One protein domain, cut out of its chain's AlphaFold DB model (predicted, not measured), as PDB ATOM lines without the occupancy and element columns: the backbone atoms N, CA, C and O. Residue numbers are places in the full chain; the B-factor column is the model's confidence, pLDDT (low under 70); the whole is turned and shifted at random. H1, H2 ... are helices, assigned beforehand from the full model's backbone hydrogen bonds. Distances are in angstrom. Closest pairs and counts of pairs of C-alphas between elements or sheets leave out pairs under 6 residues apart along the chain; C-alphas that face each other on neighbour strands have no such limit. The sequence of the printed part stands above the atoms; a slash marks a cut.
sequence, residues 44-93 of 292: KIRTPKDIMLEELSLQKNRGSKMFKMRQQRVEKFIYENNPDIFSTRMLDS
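AT A GLANCE: This is residues 44 to 93 of the 292 residues of the protein "Myozenin-1 Calcineurin-interacting protein 2 Calsarcin-2" of Larimichthys crocea (UniProt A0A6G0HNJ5). What shape do the parts make? It is an open bracket: H1 makes one arm, the long helix H2 is the crossbar, and the short H3 and H4 follow one another along the other arm, on the same side of H2 as H1, with an empty gap between the arms. How is it made up? The printed part has 50 residues, with four named helices in the order H1, H2, H3, H4 and no named strand, and its class is all helix. How spread out is it? It is extended, with a radius of gyration of the C-alphas of 15.5 A, and elongated, spanning 42 by 25 by 14 A.

IN THESE COORDINATES: Where are the first two helices? H1, residues 48 to 57, begins with C-alpha 48 at (231.986, 250.523, 306.286) and measures 14.5 A from first to last C-alpha. H2, residues 62 to 81, measures 28.1 A. Where are the last two? H3, residues 83 to 86, measures 6.1 A. H4, residues 89 to 93, measures 6.3 A and ends with C-alpha 93 at (226.374, 253.023, 342.400).

HOW THE PARTS SIT: How does H1 meet H2? They touch, about perpendicular at 77 degrees, through residues 63 to 67 of H2 alone; their closest C-alphas, those of Leu 56 and Ser 64, are 4.2 A apart. What of H3 and H4? H2 and H3 are close but not clearly touching, their closest C-alphas, those of Tyr 79 and Phe 86, being 7.7 A apart. H3 and H4 meet only through their link, and H4 is apart from H1 and H2. What do the backbones show? Every O i to N i+4 pair is within hydrogen-bond range in H1, H2 and H4, while H3 is too short for such a pair.

THE WHOLE: How far does it reach? The two C-alphas farthest apart, those of Lys 44 and Asp 84, are 43.1 A apart. Are there cuts or long links? The printed part has no cut, and its three links between helices are tight. Where is confidence low? The mean pLDDT of the printed part is 71.4, and 27 residues are under 70, among them residues 44 to 53 and 81 to 93.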
ATOM      1  N   LYS A  44     221.992 256.978 304.575       67.38
ATOM      2  CA  LYS A  44     223.302 256.753 303.950       67.38
ATOM      3  C   LYS A  44     224.267 256.211 305.005       67.38
ATOM      4  O   LYS A  44     224.731 256.955 305.867       67.38
ATOM      5  N   ILE A  45     224.559 254.916 304.911       59.41
ATOM      6  CA  ILE A  45     225.514 254.171 305.734       59.41
ATOM      7  C   ILE A  45     226.892 254.818 305.576       59.41
ATOM      8  O   ILE A  45     227.605 254.629 304.591       59.41
ATOM      9  N   ARG A  46     227.217 255.692 306.531       62.16
ATOM     10  CA  ARG A  46     228.275 256.704 306.415       62.16
ATOM     11  C   ARG A  46     229.679 256.123 306.615       62.16
ATOM     12  O   ARG A  46     230.665 256.817 306.376       62.16
ATOM     13  N   THR A  47     229.778 254.842 306.980       64.62
ATOM     14  CA  THR A  47     231.053 254.179 307.259       64.62
ATOM     15  C   THR A  47     230.962 252.656 307.061       64.62
ATOM     16  O   THR A  47     230.028 252.040 307.570       64.62
ATOM     17  N   PRO A  48     231.959 251.989 306.431       60.31
ATOM     18  CA  PRO A  48     231.986 250.523 306.286       60.31
ATOM     19  C   PRO A  48     231.890 249.760 307.617       60.31
ATOM     20  O   PRO A  48     231.503 248.597 307.653       60.31
ATOM     21  N   LYS A  49     232.256 250.420 308.723       60.81
ATOM     22  CA  LYS A  49     232.188 249.885 310.086       60.81
ATOM     23  C   LYS A  49     230.757 249.772 310.612       60.81
ATOM     24  O   LYS A  49     230.465 248.795 311.292       60.81
ATOM     25  N   ASP A  50     229.884 250.710 310.259       63.47
ATOM     26  CA  ASP A  50     228.501 250.722 310.747       63.47
ATOM     27  C   ASP A  50     227.675 249.654 310.031       63.47
ATOM     28  O   ASP A  50     226.937 248.925 310.681       63.47
ATOM     29  N   ILE A  51     227.942 249.443 308.733       63.34
ATOM     30  CA  ILE A  51     227.388 248.324 307.954       63.34
ATOM     31  C   ILE A  51     227.762 246.983 308.598       63.34
ATOM     32  O   ILE A  51     226.922 246.105 308.749       63.34
ATOM     33  N   MET A  52     229.019 246.803 309.028       65.00
ATOM     34  CA  MET A  52     229.430 245.555 309.682       65.00
ATOM     35  C   MET A  52     228.736 245.345 311.027       65.00
ATOM     36  O   MET A  52     228.406 244.211 311.353       65.00
ATOM     37  N   LEU A  53     228.514 246.397 311.817       69.50
ATOM     38  CA  LEU A  53     227.816 246.281 313.099       69.50
ATOM     39  C   LEU A  53     226.319 246.005 312.908       69.50
ATOM     40  O   LEU A  53     225.766 245.162 313.610       69.50
ATOM     41  N   GLU A  54     225.693 246.645 311.924       71.94
ATOM     42  CA  GLU A  54     224.295 246.431 311.554       71.94
ATOM     43  C   GLU A  54     224.065 245.005 311.023       71.94
ATOM     44  O   GLU A  54     223.198 244.282 311.517       71.94
ATOM     45  N   GLU A  55     224.929 244.518 310.130       69.31
ATOM     46  CA  GLU A  55     224.893 243.138 309.625       69.31
ATOM     47  C   GLU A  55     225.213 242.093 310.706       69.31
ATOM     48  O   GLU A  55     224.635 241.002 310.734       69.31
ATOM     49  N   LEU A  56     226.105 242.420 311.649       66.88
ATOM     50  CA  LEU A  56     226.386 241.573 312.811       66.88
ATOM     51  C   LEU A  56     225.265 241.610 313.862       66.88
ATOM     52  O   LEU A  56     225.190 240.690 314.681       66.88
ATOM     53  N   SER A  57     224.377 242.607 313.830       68.50
ATOM     54  CA  SER A  57     223.187 242.675 314.687       68.50
ATOM     55  C   SER A  57     222.040 241.796 314.167       68.50
ATOM     56  O   SER A  57     221.269 241.231 314.950       68.50
ATOM     57  N   LEU A  58     221.967 241.595 312.846       74.88
ATOM     58  CA  LEU A  58     220.947 240.786 312.181       74.88
ATOM     59  C   LEU A  58     221.119 239.293 312.512       74.88
ATOM     60  O   LEU A  58     221.952 238.606 311.927       74.88
ATOM     61  N   GLN A  59     220.277 238.727 313.385       66.75
ATOM     62  CA  GLN A  59     220.373 237.331 313.873       66.75
ATOM     63  C   GLN A  59     220.163 236.221 312.814       66.75
ATOM     64  O   GLN A  59     220.184 235.030 313.138       66.75
ATOM     65  N   LYS A  60     219.964 236.591 311.548       80.44
ATOM     66  CA  LYS A  60     219.761 235.677 310.417       80.44
ATOM     67  C   LYS A  60     221.072 235.171 309.794       80.44
ATOM     68  O   LYS A  60     221.104 234.052 309.287       80.44
ATOM     69  N   ASN A  61     222.163 235.937 309.873       84.38
ATOM     70  CA  ASN A  61     223.452 235.585 309.263       84.38
ATOM     71  C   ASN A  61     224.268 234.606 310.147       84.38
ATOM     72  O   ASN A  61     224.229 234.642 311.375       84.38
ATOM     73  N   ARG A  62     225.055 233.708 309.540       83.75
ATOM     74  CA  ARG A  62     225.995 232.844 310.277       83.75
ATOM     75  C   ARG A  62     227.069 233.659 311.016       83.75
ATOM     76  O   ARG A  62     227.442 233.295 312.130       83.75
ATOM     77  N   GLY A  63     227.544 234.754 310.423       84.44
ATOM     78  CA  GLY A  63     228.538 235.659 311.007       84.44
ATOM     79  C   GLY A  63     228.041 236.343 312.281       84.44
ATOM     80  O   GLY A  63     228.733 236.310 313.297       84.44
ATOM     81  N   SER A  64     226.809 236.857 312.272       85.44
ATOM     82  CA  SER A  64     226.183 237.473 313.449       85.44
ATOM     83  C   SER A  64     225.951 236.463 314.575       85.44
ATOM     84  O   SER A  64     226.244 236.745 315.738       85.44
ATOM     85  N   LYS A  65     225.535 235.230 314.247       87.00
ATOM     86  CA  LYS A  65     225.419 234.132 315.225       87.00
ATOM     87  C   LYS A  65     226.764 233.785 315.864       87.00
ATOM     88  O   LYS A  65     226.849 233.653 317.082       87.00
ATOM     89  N   MET A  66     227.825 233.669 315.066       89.06
ATOM     90  CA  MET A  66     229.173 233.376 315.571       89.06
ATOM     91  C   MET A  66     229.727 234.508 316.437       89.06
ATOM     92  O   MET A  66     230.380 234.236 317.445       89.06
ATOM     93  N   PHE A  67     229.448 235.761 316.076       86.94
ATOM     94  CA  PHE A  67     229.812 236.932 316.864       86.94
ATOM     95  C   PHE A  67     229.086 236.953 318.215       86.94
ATOM     96  O   PHE A  67     229.743 237.061 319.248       86.94
ATOM     97  N   LYS A  68     227.769 236.711 318.234       85.50
ATOM     98  CA  LYS A  68     226.976 236.636 319.472       85.50
ATOM     99  C   LYS A  68     227.407 235.472 320.372       85.50
ATOM    100  O   LYS A  68     227.624 235.661 321.562       85.50
ATOM    101  N   MET A  69     227.652 234.291 319.802       89.25
ATOM    102  CA  MET A  69     228.227 233.145 320.525       89.25
ATOM    103  C   MET A  69     229.643 233.431 321.047       89.25
ATOM    104  O   MET A  69     230.073 232.875 322.055       89.25
ATOM    105  N   ARG A  70     230.424 234.265 320.351       91.25
ATOM    106  CA  ARG A  70     231.744 234.700 320.824       91.25
ATOM    107  C   ARG A  70     231.617 235.699 321.972       91.25
ATOM    108  O   ARG A  70     232.347 235.529 322.939       91.25
ATOM    109  N   GLN A  71     230.688 236.653 321.904       87.69
ATOM    110  CA  GLN A  71     230.383 237.556 323.018       87.69
ATOM    111  C   GLN A  71     229.937 236.781 324.255       87.69
ATOM    112  O   GLN A  71     230.563 236.927 325.292       87.69
ATOM    113  N   GLN A  72     228.984 235.856 324.123       88.94
ATOM    114  CA  GLN A  72     228.527 235.026 325.243       88.94
ATOM    115  C   GLN A  72     229.657 234.207 325.871       88.94
ATOM    116  O   GLN A  72     229.750 234.100 327.089       88.94
ATOM    117  N   ARG A  73     230.556 233.641 325.053       93.12
ATOM    118  CA  ARG A  73     231.739 232.936 325.570       93.12
ATOM    119  C   ARG A  73     232.688 233.870 326.317       93.12
ATOM    120  O   ARG A  73     233.273 233.445 327.304       93.12
ATOM    121  N   VAL A  74     232.847 235.109 325.853       89.19
ATOM    122  CA  VAL A  74     233.685 236.122 326.506       89.19
ATOM    123  C   VAL A  74     233.043 236.613 327.801       89.19
ATOM    124  O   VAL A  74     233.714 236.612 328.821       89.19
ATOM    125  N   GLU A  75     231.758 236.960 327.798       85.69
ATOM    126  CA  GLU A  75     231.002 237.368 328.991       85.69
ATOM    127  C   GLU A  75     231.021 236.274 330.056       85.69
ATOM    128  O   GLU A  75     231.379 236.530 331.204       85.69
ATOM    129  N   LYS A  76     230.742 235.029 329.652       85.56
ATOM    130  CA  LYS A  76     230.835 233.864 330.530       85.56
ATOM    131  C   LYS A  76     232.252 233.683 331.076       85.56
ATOM    132  O   LYS A  76     232.411 233.469 332.269       85.56
ATOM    133  N   PHE A  77     233.279 233.817 330.236       85.88
ATOM    134  CA  PHE A  77     234.672 233.734 330.675       85.88
ATOM    135  C   PHE A  77     235.027 234.841 331.676       85.88
ATOM    136  O   PHE A  77     235.672 234.562 332.682       85.88
ATOM    137  N   ILE A  78     234.598 236.079 331.432       83.12
ATOM    138  CA  ILE A  78     234.830 237.207 332.340       83.12
ATOM    139  C   ILE A  78     234.168 236.931 333.693       83.12
ATOM    140  O   ILE A  78     234.831 237.071 334.717       83.12
ATOM    141  N   TYR A  79     232.912 236.472 333.692       74.88
ATOM    142  CA  TYR A  79     232.154 236.164 334.905       74.88
ATOM    143  C   TYR A  79     232.734 234.975 335.688       74.88
ATOM    144  O   TYR A  79     232.902 235.051 336.900       74.88
ATOM    145  N   GLU A  80     233.099 233.888 335.004       74.19
ATOM    146  CA  GLU A  80     233.653 232.682 335.637       74.19
ATOM    147  C   GLU A  80     235.075 232.881 336.178       74.19
ATOM    148  O   GLU A  80     235.448 232.245 337.160       74.19
ATOM    149  N   ASN A  81     235.884 233.744 335.552       69.56
ATOM    150  CA  ASN A  81     237.276 233.965 335.962       69.56
ATOM    151  C   ASN A  81     237.447 235.167 336.901       69.56
ATOM    152  O   ASN A  81     238.488 235.274 337.545       69.56
ATOM    153  N   ASN A  82     236.463 236.068 336.982       67.56
ATOM    154  CA  ASN A  82     236.509 237.254 337.839       67.56
ATOM    155  C   ASN A  82     235.126 237.547 338.455       67.56
ATOM    156  O   ASN A  82     234.475 238.520 338.061       67.56
ATOM    157  N   PRO A  83     234.670 236.749 339.441       64.19
ATOM    158  CA  PRO A  83     233.370 236.958 340.085       64.19
ATOM    159  C   PRO A  83     233.287 238.292 340.855       64.19
ATOM    160  O   PRO A  83     232.198 238.826 341.047       64.19
ATOM    161  N   ASP A  84     234.431 238.873 341.238       57.25
ATOM    162  CA  ASP A  84     234.501 240.091 342.059       57.25
ATOM    163  C   ASP A  84     234.344 241.407 341.274       57.25
ATOM    164  O   ASP A  84     234.049 242.435 341.879       57.25
ATOM    165  N   ILE A  85     234.482 241.413 339.939       55.81
ATOM    166  CA  ILE A  85     234.298 242.644 339.131       55.81
ATOM    167  C   ILE A  85     232.813 243.050 339.074       55.81
ATOM    168  O   ILE A  85     232.491 244.224 338.904       55.81
ATOM    169  N   PHE A  86     231.904 242.090 339.270       51.50
ATOM    170  CA  PHE A  86     230.452 242.288 339.217       51.50
ATOM    171  C   PHE A  86     229.760 242.129 340.573       51.50
ATOM    172  O   PHE A  86     228.531 242.111 340.615       51.50
ATOM    173  N   SER A  87     230.514 242.032 341.676       50.16
ATOM    174  CA  SER A  87     229.957 241.972 343.031       50.16
ATOM    175  C   SER A  87     229.359 243.329 343.402       50.16
ATOM    176  O   SER A  87     230.014 244.151 344.032       50.16
ATOM    177  N   THR A  88     228.147 243.569 342.896       52.03
ATOM    178  CA  THR A  88     227.017 244.380 343.388       52.03
ATOM    179  C   THR A  88     227.255 245.859 343.742       52.03
ATOM    180  O   THR A  88     226.357 246.667 343.564       52.03
ATOM    181  N   ARG A  89     228.456 246.294 344.136       48.34
ATOM    182  CA  ARG A  89     228.751 247.655 344.611       48.34
ATOM    183  C   ARG A  89     228.906 248.708 343.513       48.34
ATOM    184  O   ARG A  89     228.648 249.873 343.785       48.34
ATOM    185  N   MET A  90     229.326 248.343 342.297       51.31
ATOM    186  CA  MET A  90     229.500 249.325 341.206       51.31
ATOM    187  C   MET A  90     228.254 249.491 340.327       51.31
ATOM    188  O   MET A  90     227.989 250.595 339.857       51.31
ATOM    189  N   LEU A  91     227.448 248.438 340.153       53.84
ATOM    190  CA  LEU A  91     226.148 248.552 339.479       53.84
ATOM    191  C   LEU A  91     225.102 249.237 340.376       53.84
ATOM    192  O   LEU A  91     224.360 250.069 339.862       53.84
ATOM    193  N   ASP A  92     225.119 249.017 341.700       49.44
ATOM    194  CA  ASP A  92     224.276 249.789 342.635       49.44
ATOM    195  C   ASP A  92     224.659 251.279 342.676       49.44
ATOM    196  O   ASP A  92     223.796 252.133 342.859       49.44
ATOM    197  N   SER A  93     225.931 251.622 342.446       48.31
ATOM    198  CA  SER A  93     226.374 253.023 342.400       48.31
ATOM    199  C   SER A  93     225.922 253.753 341.130       48.31
ATOM    200  O   SER A  93     225.576 254.927 341.217       48.31
TER     201      SER A  93